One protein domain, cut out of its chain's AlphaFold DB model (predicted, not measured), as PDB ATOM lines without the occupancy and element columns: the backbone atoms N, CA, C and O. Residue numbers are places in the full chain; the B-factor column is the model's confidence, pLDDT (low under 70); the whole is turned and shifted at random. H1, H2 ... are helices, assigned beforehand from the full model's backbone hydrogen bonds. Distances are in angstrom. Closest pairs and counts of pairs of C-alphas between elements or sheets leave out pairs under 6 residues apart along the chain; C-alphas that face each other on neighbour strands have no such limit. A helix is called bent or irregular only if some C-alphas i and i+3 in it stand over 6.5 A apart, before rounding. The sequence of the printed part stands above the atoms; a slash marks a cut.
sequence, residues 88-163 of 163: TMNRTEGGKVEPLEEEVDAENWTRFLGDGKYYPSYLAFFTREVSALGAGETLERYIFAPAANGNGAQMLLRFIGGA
ATOM      1  N   THR A  88     107.908 164.746 143.376       92.31
ATOM      2  CA  THR A  88     106.897 163.963 142.651       92.31
ATOM      3  C   THR A  88     107.409 162.573 142.269       92.31
ATOM      4  O   THR A  88     106.683 161.597 142.431       92.31
ATOM      5  N   MET A  89     108.673 162.451 141.849       91.06
ATOM      6  CA  MET A  89     109.276 161.157 141.492       91.06
ATOM      7  C   MET A  89     109.650 160.284 142.702       91.06
ATOM      8  O   MET A  89     109.844 159.079 142.556       91.06
ATOM      9  N   ASN A  90     109.713 160.868 143.898       90.38
ATOM     10  CA  ASN A  90     110.004 160.197 145.167       90.38
ATOM     11  C   ASN A  90     108.731 159.841 145.944       90.38
ATOM     12  O   ASN A  90     108.820 159.289 147.039       90.38
ATOM     13  N   ARG A  91     107.542 160.206 145.448       90.50
ATOM     14  CA  ARG A  91     106.283 159.933 146.143       90.50
ATOM     15  C   ARG A  91     105.796 158.517 145.864       90.50
ATOM     16  O   ARG A  91     105.699 158.088 144.718       90.50
ATOM     17  N   THR A  92     105.401 157.824 146.927       88.31
ATOM     18  CA  THR A  92     104.632 156.580 146.821       88.31
ATOM     19  C   THR A  92     103.187 156.854 146.411       88.31
ATOM     20  O   THR A  92     102.704 157.985 146.501       88.31
ATOM     21  N   GLU A  93     102.443 155.799 146.065       84.25
ATOM     22  CA  GLU A  93     100.991 155.878 145.831       84.25
ATOM     23  C   GLU A  93     100.224 156.462 147.033       84.25
ATOM     24  O   GLU A  93      99.193 157.106 146.862       84.25
ATOM     25  N   GLY A  94     100.751 156.303 148.255       86.25
ATOM     26  CA  GLY A  94     100.194 156.891 149.478       86.25
ATOM     27  C   GLY A  94     100.569 158.361 149.712       86.25
ATOM     28  O   GLY A  94     100.269 158.898 150.776       86.25
ATOM     29  N   GLY A  95     101.272 159.008 148.775       86.69
ATOM     30  CA  GLY A  95     101.676 160.417 148.845       86.69
ATOM     31  C   GLY A  95     102.880 160.709 149.748       86.69
ATOM     32  O   GLY A  95     103.292 161.869 149.864       86.69
ATOM     33  N   LYS A  96     103.468 159.680 150.372       90.81
ATOM     34  CA  LYS A  96     104.665 159.807 151.212       90.81
ATOM     35  C   LYS A  96     105.900 159.969 150.329       90.81
ATOM     36  O   LYS A  96     106.093 159.178 149.414       90.81
ATOM     37  N   VAL A  97     106.739 160.953 150.646       92.06
ATOM     38  CA  VAL A  97     108.061 161.109 150.025       92.06
ATOM     39  C   VAL A  97     109.004 160.064 150.618       92.06
ATOM     40  O   VAL A  97     109.214 160.028 151.835       92.06
ATOM     41  N   GLU A  98     109.532 159.189 149.772       91.94
ATOM     42  CA  GLU A  98     110.568 158.232 150.146       91.94
ATOM     43  C   GLU A  98     111.922 158.939 150.251       91.94
ATOM     44  O   GLU A  98     112.240 159.787 149.410       91.94
ATOM     45  N   PRO A  99     112.724 158.627 151.285       90.69
ATOM     46  CA  PRO A  99     114.073 159.155 151.377       90.69
ATOM     47  C   PRO A  99     114.933 158.606 150.237       90.69
ATOM     48  O   PRO A  99     114.728 157.485 149.770       90.69
ATOM     49  N   LEU A 100     115.919 159.397 149.822       92.31
ATOM     50  CA  LEU A 100     116.968 158.933 148.922       92.31
ATOM     51  C   LEU A 100     117.892 157.951 149.643       92.31
ATOM     52  O   LEU A 100     118.042 158.011 150.865       92.31
ATOM     53  N   GLU A 101     118.518 157.056 148.879       90.50
ATOM     54  CA  GLU A 101     119.532 156.143 149.417       90.50
ATOM     55  C   GLU A 101     120.778 156.916 149.860       90.50
ATOM     56  O   GLU A 101     121.329 156.661 150.930       90.50
ATOM     57  N   GLU A 102     121.182 157.897 149.056       94.44
ATOM     58  CA  GLU A 102     122.268 158.825 149.346       94.44
ATOM     59  C   GLU A 102     121.984 160.202 148.736       94.44
ATOM     60  O   GLU A 102     121.186 160.345 147.813       94.44
ATOM     61  N   GLU A 103     122.627 161.231 149.281       95.50
ATOM     62  CA  GLU A 103     122.596 162.575 148.706       95.50
ATOM     63  C   GLU A 103     123.692 162.713 147.646       95.50
ATOM     64  O   GLU A 103     124.748 162.089 147.744       95.50
ATOM     65  N   VAL A 104     123.450 163.560 146.652       97.19
ATOM     66  CA  VAL A 104     124.424 163.912 145.625       97.19
ATOM     67  C   VAL A 104     125.474 164.877 146.186       97.19
ATOM     68  O   VAL A 104     125.152 165.933 146.750       97.19
ATOM     69  N   ASP A 105     126.737 164.533 145.970       96.81
ATOM     70  CA  ASP A 105     127.928 165.299 146.319       96.81
ATOM     71  C   ASP A 105     128.987 165.259 145.202       96.81
ATOM     72  O   ASP A 105     128.761 164.748 144.103       96.81
ATOM     73  N   ALA A 106     130.148 165.864 145.457       95.44
ATOM     74  CA  ALA A 106     131.203 165.994 144.459       95.44
ATOM     75  C   ALA A 106     131.856 164.646 144.104       95.44
ATOM     76  O   ALA A 106     132.481 164.526 143.048       95.44
ATOM     77  N   GLU A 107     131.717 163.642 144.966       95.69
ATOM     78  CA  GLU A 107     132.295 162.314 144.828       95.69
ATOM     79  C   GLU A 107     131.383 161.372 144.032       95.69
ATOM     80  O   GLU A 107     131.886 160.514 143.300       95.69
ATOM     81  N   ASN A 108     130.058 161.530 144.140       95.88
ATOM     82  CA  ASN A 108     129.081 160.607 143.554       95.88
ATOM     83  C   ASN A 108     128.173 161.201 142.459       95.88
ATOM     84  O   ASN A 108     127.353 160.462 141.913       95.88
ATOM     85  N   TRP A 109     128.309 162.480 142.087       95.81
ATOM     86  CA  TRP A 109     127.367 163.171 141.185       95.81
ATOM     87  C   TRP A 109     127.113 162.514 139.818       95.81
ATOM     88  O   TRP A 109     126.113 162.818 139.180       95.81
ATOM     89  N   THR A 110     127.966 161.615 139.327       96.00
ATOM     90  CA  THR A 110     127.696 160.892 138.070       96.00
ATOM     91  C   THR A 110     126.837 159.638 138.250       96.00
ATOM     92  O   THR A 110     126.398 159.051 137.262       96.00
ATOM     93  N   ARG A 111     126.621 159.174 139.486       95.69
ATOM     94  CA  ARG A 111     126.032 157.859 139.785       95.69
ATOM     95  C   ARG A 111     124.544 157.767 139.451       95.69
ATOM     96  O   ARG A 111     124.096 156.712 139.012       95.69
ATOM     97  N   PHE A 112     123.796 158.854 139.632       94.69
ATOM     98  CA  PHE A 112     122.331 158.869 139.493       94.69
ATOM     99  C   PHE A 112     121.849 159.662 138.274       94.69
ATOM    100  O   PHE A 112     120.733 160.174 138.257       94.69
ATOM    101  N   LEU A 113     122.713 159.867 137.277       94.31
ATOM    102  CA  LEU A 113     122.366 160.657 136.097       94.31
ATOM    103  C   LEU A 113     121.209 159.999 135.331       94.31
ATOM    104  O   LEU A 113     121.304 158.848 134.906       94.31
ATOM    105  N   GLY A 114     120.134 160.756 135.117       90.19
ATOM    106  CA  GLY A 114     118.910 160.275 134.468       90.19
ATOM    107  C   GLY A 114     117.888 159.640 135.415       90.19
ATOM    108  O   GLY A 114     116.772 159.366 134.978       90.19
ATOM    109  N   ASP A 115     118.211 159.452 136.698       92.62
ATOM    110  CA  ASP A 115     117.217 159.073 137.702       92.62
ATOM    111  C   ASP A 115     116.545 160.329 138.268       92.62
ATOM    112  O   ASP A 115     117.103 161.053 139.097       92.62
ATOM    113  N   GLY A 116     115.321 160.599 137.816       90.25
ATOM    114  CA  GLY A 116     114.583 161.790 138.226       90.25
ATOM    115  C   GLY A 116     114.200 161.814 139.712       90.25
ATOM    116  O   GLY A 116     113.930 162.891 140.238       90.25
ATOM    117  N   LYS A 117     114.281 160.686 140.439       92.81
ATOM    118  CA  LYS A 117     114.157 160.683 141.908       92.81
ATOM    119  C   LYS A 117     115.229 161.535 142.576       92.81
ATOM    120  O   LYS A 117     114.990 162.114 143.630       92.81
ATOM    121  N   TYR A 118     116.410 161.621 141.973       95.12
ATOM    122  CA  TYR A 118     117.536 162.363 142.530       95.12
ATOM    123  C   TYR A 118     117.505 163.852 142.169       95.12
ATOM    124  O   TYR A 118     118.390 164.589 142.602       95.12
ATOM    125  N   TYR A 119     116.492 164.335 141.436       94.25
ATOM    126  CA  TYR A 119     116.398 165.745 141.049       94.25
ATOM    127  C   TYR A 119     116.501 166.723 142.235       94.25
ATOM    128  O   TYR A 119     117.318 167.641 142.143       94.25
ATOM    129  N   PRO A 120     115.788 166.549 143.371       94.50
ATOM    130  CA  PRO A 120     115.938 167.448 144.521       94.50
ATOM    131  C   PRO A 120     117.367 167.493 145.068       94.50
ATOM    132  O   PRO A 120     117.847 168.553 145.473       94.50
ATOM    133  N   SER A 121     118.062 166.353 145.051       95.94
ATOM    134  CA  SER A 121     119.433 166.254 145.546       95.94
ATOM    135  C   SER A 121     120.431 166.894 144.580       95.94
ATOM    136  O   SER A 121     121.264 167.694 145.006       95.94
ATOM    137  N   TYR A 122     120.274 166.672 143.269       96.06
ATOM    138  CA  TYR A 122     121.029 167.397 142.244       96.06
ATOM    139  C   TYR A 122     120.792 168.903 142.310       96.06
ATOM    140  O   TYR A 122     121.744 169.676 142.225       96.06
ATOM    141  N   LEU A 123     119.544 169.339 142.498       95.50
ATOM    142  CA  LEU A 123     119.215 170.751 142.644       95.50
ATOM    143  C   LEU A 123     119.936 171.354 143.854       95.50
ATOM    144  O   LEU A 123     120.531 172.427 143.743       95.50
ATOM    145  N   ALA A 124     119.929 170.665 144.996       95.69
ATOM    146  CA  ALA A 124     120.643 171.100 146.190       95.69
ATOM    147  C   ALA A 124     122.167 171.133 145.976       95.69
ATOM    148  O   ALA A 124     122.813 172.109 146.361       95.69
ATOM    149  N   PHE A 125     122.734 170.102 145.345       97.00
ATOM    150  CA  PHE A 125     124.152 170.011 144.999       97.00
ATOM    151  C   PHE A 125     124.589 171.147 144.074       97.00
ATOM    152  O   PHE A 125     125.430 171.956 144.458       97.00
ATOM    153  N   PHE A 126     123.960 171.291 142.908       96.31
ATOM    154  CA  PHE A 126     124.326 172.336 141.956       96.31
ATOM    155  C   PHE A 126     124.019 173.740 142.478       96.31
ATOM    156  O   PHE A 126     124.729 174.679 142.135       96.31
ATOM    157  N   THR A 127     123.038 173.909 143.369       95.62
ATOM    158  CA  THR A 127     122.846 175.191 144.065       95.62
ATOM    159  C   THR A 127     124.053 175.539 144.943       95.62
ATOM    160  O   THR A 127     124.475 176.696 144.963       95.62
ATOM    161  N   ARG A 128     124.647 174.560 145.640       96.25
ATOM    162  CA  ARG A 128     125.887 174.769 146.408       96.25
ATOM    163  C   ARG A 128     127.070 175.071 145.492       96.25
ATOM    164  O   ARG A 128     127.760 176.055 145.739       96.25
ATOM    165  N   GLU A 129     127.251 174.297 144.422       96.75
ATOM    166  CA  GLU A 129     128.351 174.501 143.470       96.75
ATOM    167  C   GLU A 129     128.273 175.882 142.809       96.75
ATOM    168  O   GLU A 129     129.241 176.637 142.847       96.75
ATOM    169  N   VAL A 130     127.096 176.284 142.316       95.56
ATOM    170  CA  VAL A 130     126.899 177.617 141.725       95.56
ATOM    171  C   VAL A 130     127.089 178.721 142.764       95.56
ATOM    172  O   VAL A 130     127.634 179.772 142.437       95.56
ATOM    173  N   SER A 131     126.677 178.509 144.015       94.31
ATOM    174  CA  SER A 131     126.906 179.490 145.080       94.31
ATOM    175  C   SER A 131     128.387 179.648 145.433       94.31
ATOM    176  O   SER A 131     128.775 180.733 145.862       94.31
ATOM    177  N   ALA A 132     129.184 178.583 145.319       94.81
ATOM    178  CA  ALA A 132     130.592 178.573 145.704       94.81
ATOM    179  C   ALA A 132     131.522 179.010 144.562       94.81
ATOM    180  O   ALA A 132     132.454 179.778 144.792       94.81
ATOM    181  N   LEU A 133     131.260 178.532 143.345       95.56
ATOM    182  CA  LEU A 133     132.127 178.686 142.171       95.56
ATOM    183  C   LEU A 133     131.580 179.712 141.164       95.56
ATOM    184  O   LEU A 133     132.292 180.204 140.292       95.56
ATOM    185  N   GLY A 134     130.290 180.040 141.252       94.69
ATOM    186  CA  GLY A 134     129.581 180.756 140.199       94.69
ATOM    187  C   GLY A 134     129.175 179.844 139.037       94.69
ATOM    188  O   GLY A 134     129.621 178.702 138.902       94.69
ATOM    189  N   ALA A 135     128.294 180.354 138.173       93.25
ATOM    190  CA  ALA A 135     127.708 179.565 137.087       93.25
ATOM    191  C   ALA A 135     128.748 179.097 136.054       93.25
ATOM    192  O   ALA A 135     128.715 177.943 135.644       93.25
ATOM    193  N   GLY A 136     129.681 179.971 135.658       96.06
ATOM    194  CA  GLY A 136     130.672 179.662 134.623       96.06
ATOM    195  C   GLY A 136     131.583 178.495 135.002       96.06
ATOM    196  O   GLY A 136     131.636 177.503 134.284       96.06
ATOM    197  N   GLU A 137     132.239 178.572 136.161       97.81
ATOM    198  CA  GLU A 137     133.129 177.503 136.631       97.81
ATOM    199  C   GLU A 137     132.368 176.200 136.917       97.81
ATOM    200  O   GLU A 137     132.865 175.116 136.609       97.81
ATOM    201  N   THR A 138     131.132 176.287 137.421       97.62
ATOM    202  CA  THR A 138     130.277 175.104 137.602       97.62
ATOM    203  C   THR A 138     130.001 174.402 136.267       97.62
ATOM    204  O   THR A 138     130.138 173.183 136.174       97.62
ATOM    205  N   LEU A 139     129.652 175.150 135.214       97.50
ATOM    206  CA  LEU A 139     129.419 174.583 133.879       97.50
ATOM    207  C   LEU A 139     130.693 173.957 133.301       97.50
ATOM    208  O   LEU A 139     130.656 172.824 132.819       97.50
ATOM    209  N   GLU A 140     131.828 174.651 133.398       98.06
ATOM    210  CA  GLU A 140     133.117 174.116 132.947       98.06
ATOM    211  C   GLU A 140     133.444 172.793 133.638       98.06
ATOM    212  O   GLU A 140     133.790 171.812 132.982       98.06
ATOM    213  N   ARG A 141     133.265 172.721 134.959       97.56
ATOM    214  CA  ARG A 141     133.609 171.537 135.745       97.56
ATOM    215  C   ARG A 141     132.690 170.344 135.493       97.56
ATOM    216  O   ARG A 141     133.186 169.228 135.344       97.56
ATOM    217  N   TYR A 142     131.377 170.560 135.477       97.56
ATOM    218  CA  TYR A 142     130.391 169.470 135.497       97.56
ATOM    219  C   TYR A 142     129.749 169.178 134.141       97.56
ATOM    220  O   TYR A 142     129.070 168.164 134.007       97.56
ATOM    221  N   ILE A 143     129.963 170.028 133.133       96.81
ATOM    222  CA  ILE A 143     129.422 169.821 131.784       96.81
ATOM    223  C   ILE A 143     130.533 169.711 130.745       96.81
ATOM    224  O   ILE A 143     130.538 168.752 129.971       96.81
ATOM    225  N   PHE A 144     131.473 170.657 130.709       97.12
ATOM    226  CA  PHE A 144     132.417 170.768 129.588       97.12
ATOM    227  C   PHE A 144     133.739 170.024 129.797       97.12
ATOM    228  O   PHE A 144     134.351 169.579 128.823       97.12
ATOM    229  N   ALA A 145     134.170 169.823 131.042       97.12
ATOM    230  CA  ALA A 145     135.422 169.145 131.342       97.12
ATOM    231  C   ALA A 145     135.459 167.711 130.769       97.12
ATOM    232  O   ALA A 145     134.453 166.991 130.812       97.12
ATOM    233  N   PRO A 146     136.631 167.220 130.320       96.38
ATOM    234  CA  PRO A 146     136.778 165.836 129.865       96.38
ATOM    235  C   PRO A 146     136.327 164.801 130.907       96.38
ATOM    236  O   PRO A 146     135.716 163.795 130.555       96.38
ATOM    237  N   ALA A 147     136.566 165.072 132.194       93.88
ATOM    238  CA  ALA A 147     136.164 164.192 133.293       93.88
ATOM    239  C   ALA A 147     134.636 164.027 133.407       93.88
ATOM    240  O   ALA A 147     134.173 162.940 133.741       93.88
ATOM    241  N   ALA A 148     133.855 165.059 133.062       96.75
ATOM    242  CA  ALA A 148     132.391 165.013 133.035       96.75
ATOM    243  C   ALA A 148     131.825 164.263 131.812       96.75
ATOM    244  O   ALA A 148     130.630 163.980 131.733       96.75
ATOM    245  N   ASN A 149     132.675 163.930 130.841       96.81
ATOM    246  CA  ASN A 149     132.277 163.310 129.578       96.81
ATOM    247  C   ASN A 149     132.869 161.905 129.378       96.81
ATOM    248  O   ASN A 149     132.602 161.265 128.361       96.81
ATOM    249  N   GLY A 150     133.628 161.399 130.354       92.50
ATOM    250  CA  GLY A 150     134.100 160.015 130.413       92.50
ATOM    251  C   GLY A 150     133.115 159.071 131.113       92.50
ATOM    252  O   GLY A 150     132.089 159.494 131.642       92.50
ATOM    253  N   ASN A 151     133.435 157.773 131.122       89.12
ATOM    254  CA  ASN A 151     132.765 156.737 131.930       89.12
ATOM    255  C   ASN A 151     131.226 156.684 131.813       89.12
ATOM    256  O   ASN A 151     130.545 156.274 132.746       89.12
ATOM    257  N   GLY A 152     130.672 157.094 130.666       89.94
ATOM    258  CA  GLY A 152     129.229 157.068 130.404       89.94
ATOM    259  C   GLY A 152     128.436 158.271 130.929       89.94
ATOM    260  O   GLY A 152     127.239 158.336 130.668       89.94
ATOM    261  N   ALA A 153     129.067 159.243 131.602       94.81
ATOM    262  CA  ALA A 153     128.374 160.440 132.092       94.81
ATOM    263  C   ALA A 153     127.842 161.314 130.940       94.81
ATOM    264  O   ALA A 153     126.675 161.709 130.955       94.81
ATOM    265  N   GLN A 154     128.676 161.542 129.915       95.88
ATOM    266  CA  GLN A 154     128.317 162.217 128.656       95.88
ATOM    267  C   GLN A 154     127.581 163.559 128.853       95.88
ATOM    268  O   GLN A 154     126.624 163.866 128.141       95.88
ATOM    269  N   MET A 155     128.017 164.366 129.823       96.62
ATOM    270  CA  MET A 155     127.281 165.559 130.251       96.62
ATOM    271  C   MET A 155     127.077 166.604 129.155       96.62
ATOM    272  O   MET A 155     126.021 167.228 129.111       96.62
ATOM    273  N   LEU A 156     128.021 166.758 128.225       96.12
ATOM    274  CA  LEU A 156     127.853 167.642 127.072       96.12
ATOM    275  C   LEU A 156     126.688 167.195 126.176       96.12
ATOM    276  O   LEU A 156     125.908 168.029 125.720       96.12
ATOM    277  N   LEU A 157     126.548 165.885 125.938       94.69
ATOM    278  CA  LEU A 157     125.447 165.352 125.133       94.69
ATOM    279  C   LEU A 157     124.108 165.540 125.843       94.69
ATOM    280  O   LEU A 157     123.153 165.971 125.205       94.69
ATOM    281  N   ARG A 158     124.057 165.295 127.157       93.06
ATOM    282  CA  ARG A 158     122.859 165.534 127.980       93.06
ATOM    283  C   ARG A 158     122.444 167.002 127.979       93.06
ATOM    284  O   ARG A 158     121.273 167.324 127.797       93.06
ATOM    285  N   PHE A 159     123.419 167.901 128.113       92.38
ATOM    286  CA  PHE A 159     123.191 169.344 128.093       92.38
ATOM    287  C   PHE A 159     122.586 169.818 126.765       92.38
ATOM    288  O   PHE A 159     121.623 170.578 126.772       92.38
ATOM    289  N   ILE A 160     123.109 169.348 125.627       90.69
ATOM    290  CA  ILE A 160     122.602 169.734 124.298       90.69
ATOM    291  C   ILE A 160     121.288 169.010 123.961       90.69
ATOM    292  O   ILE A 160     120.421 169.585 123.304       90.69
ATOM    293  N   GLY A 161     121.131 167.757 124.395       86.12
ATOM    294  CA  GLY A 161     119.946 166.935 124.145       86.12
ATOM    295  C   GLY A 161     118.730 167.303 124.999       86.12
ATOM    296  O   GLY A 161     117.612 166.930 124.649       86.12
ATOM    297  N   GLY A 162     118.930 168.045 126.092       72.38
ATOM    298  CA  GLY A 162     117.864 168.452 127.009       72.38
ATOM    299  C   GLY A 162     117.463 167.392 128.047       72.38
ATOM    300  O   GLY A 162     116.441 167.587 128.710       72.38
ATOM    301  N   ALA A 163     118.238 166.302 128.183       58.62
ATOM    302  CA  ALA A 163     118.168 165.268 129.233       58.62
ATOM    303  C   ALA A 163     119.395 164.325 129.184       58.62
ATOM    304  O   ALA A 163     119.813 163.971 128.061       58.62
TER     305      ALA A 163
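This is residues 88 to 163 of the 163 residues of an uncharacterized protein of Trametes pubescens (UniProt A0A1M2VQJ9). A long unnamed stretch, residues 88 to 115, leads into a helix, H1, bent into a V, with short H2 and H3 near the end of its second arm. The printed part has 76 residues with three named helices, H1, H2, H3, and is all helix. It is only just compact, close to loose, radius of gyration of the C-alphas 13.5 A, elongated, spanning 42 by 26 by 21 A.

H1, residues 116 to 144, begins at C-alpha (114.583, 161.790, 138.226). Assigned as one helix by its hydrogen bonds, it is bent: C-alphas 132 and 135 are 9.1 A apart. Arm H1a, residues 116 to 132, measures 24.4 A and is irregular, C-alphas 117 and 120 being 7.5 A apart; H1b, residues 135 to 144, measures 12.5 A. H2 is residues 146 to 149; H3, residues 155 to 161, ends at C-alpha (119.946, 166.935, 124.145).

H1a, with residues 126 to 130 alone, only just touches H1b, with 3 pairs of C-alphas within 8 A, closest Val 130 and Thr 138, 5.9 A; they run opposite ways at a steep tilt of 50 degrees. H1b touches H3, about perpendicular at 85 degrees, closest C-alphas Ile 143 and Met 155, 5.0 A. H2 touches H3 only at the corner, closest C-alphas Asn 149 and Met 155, 5.5 A. H1a is apart from H2 and H3. In H1b and H3 every O i to N i+4 pair is within hydrogen-bond range, in H1a 11 of 13; H2 is too short for such a pair.

The C-alphas farthest apart, of Gly 94 and Pro 146, are 42.5 A apart. The printed part has no cut, and both links are tight. Residue 163, the chain's last, is under pLDDT 70.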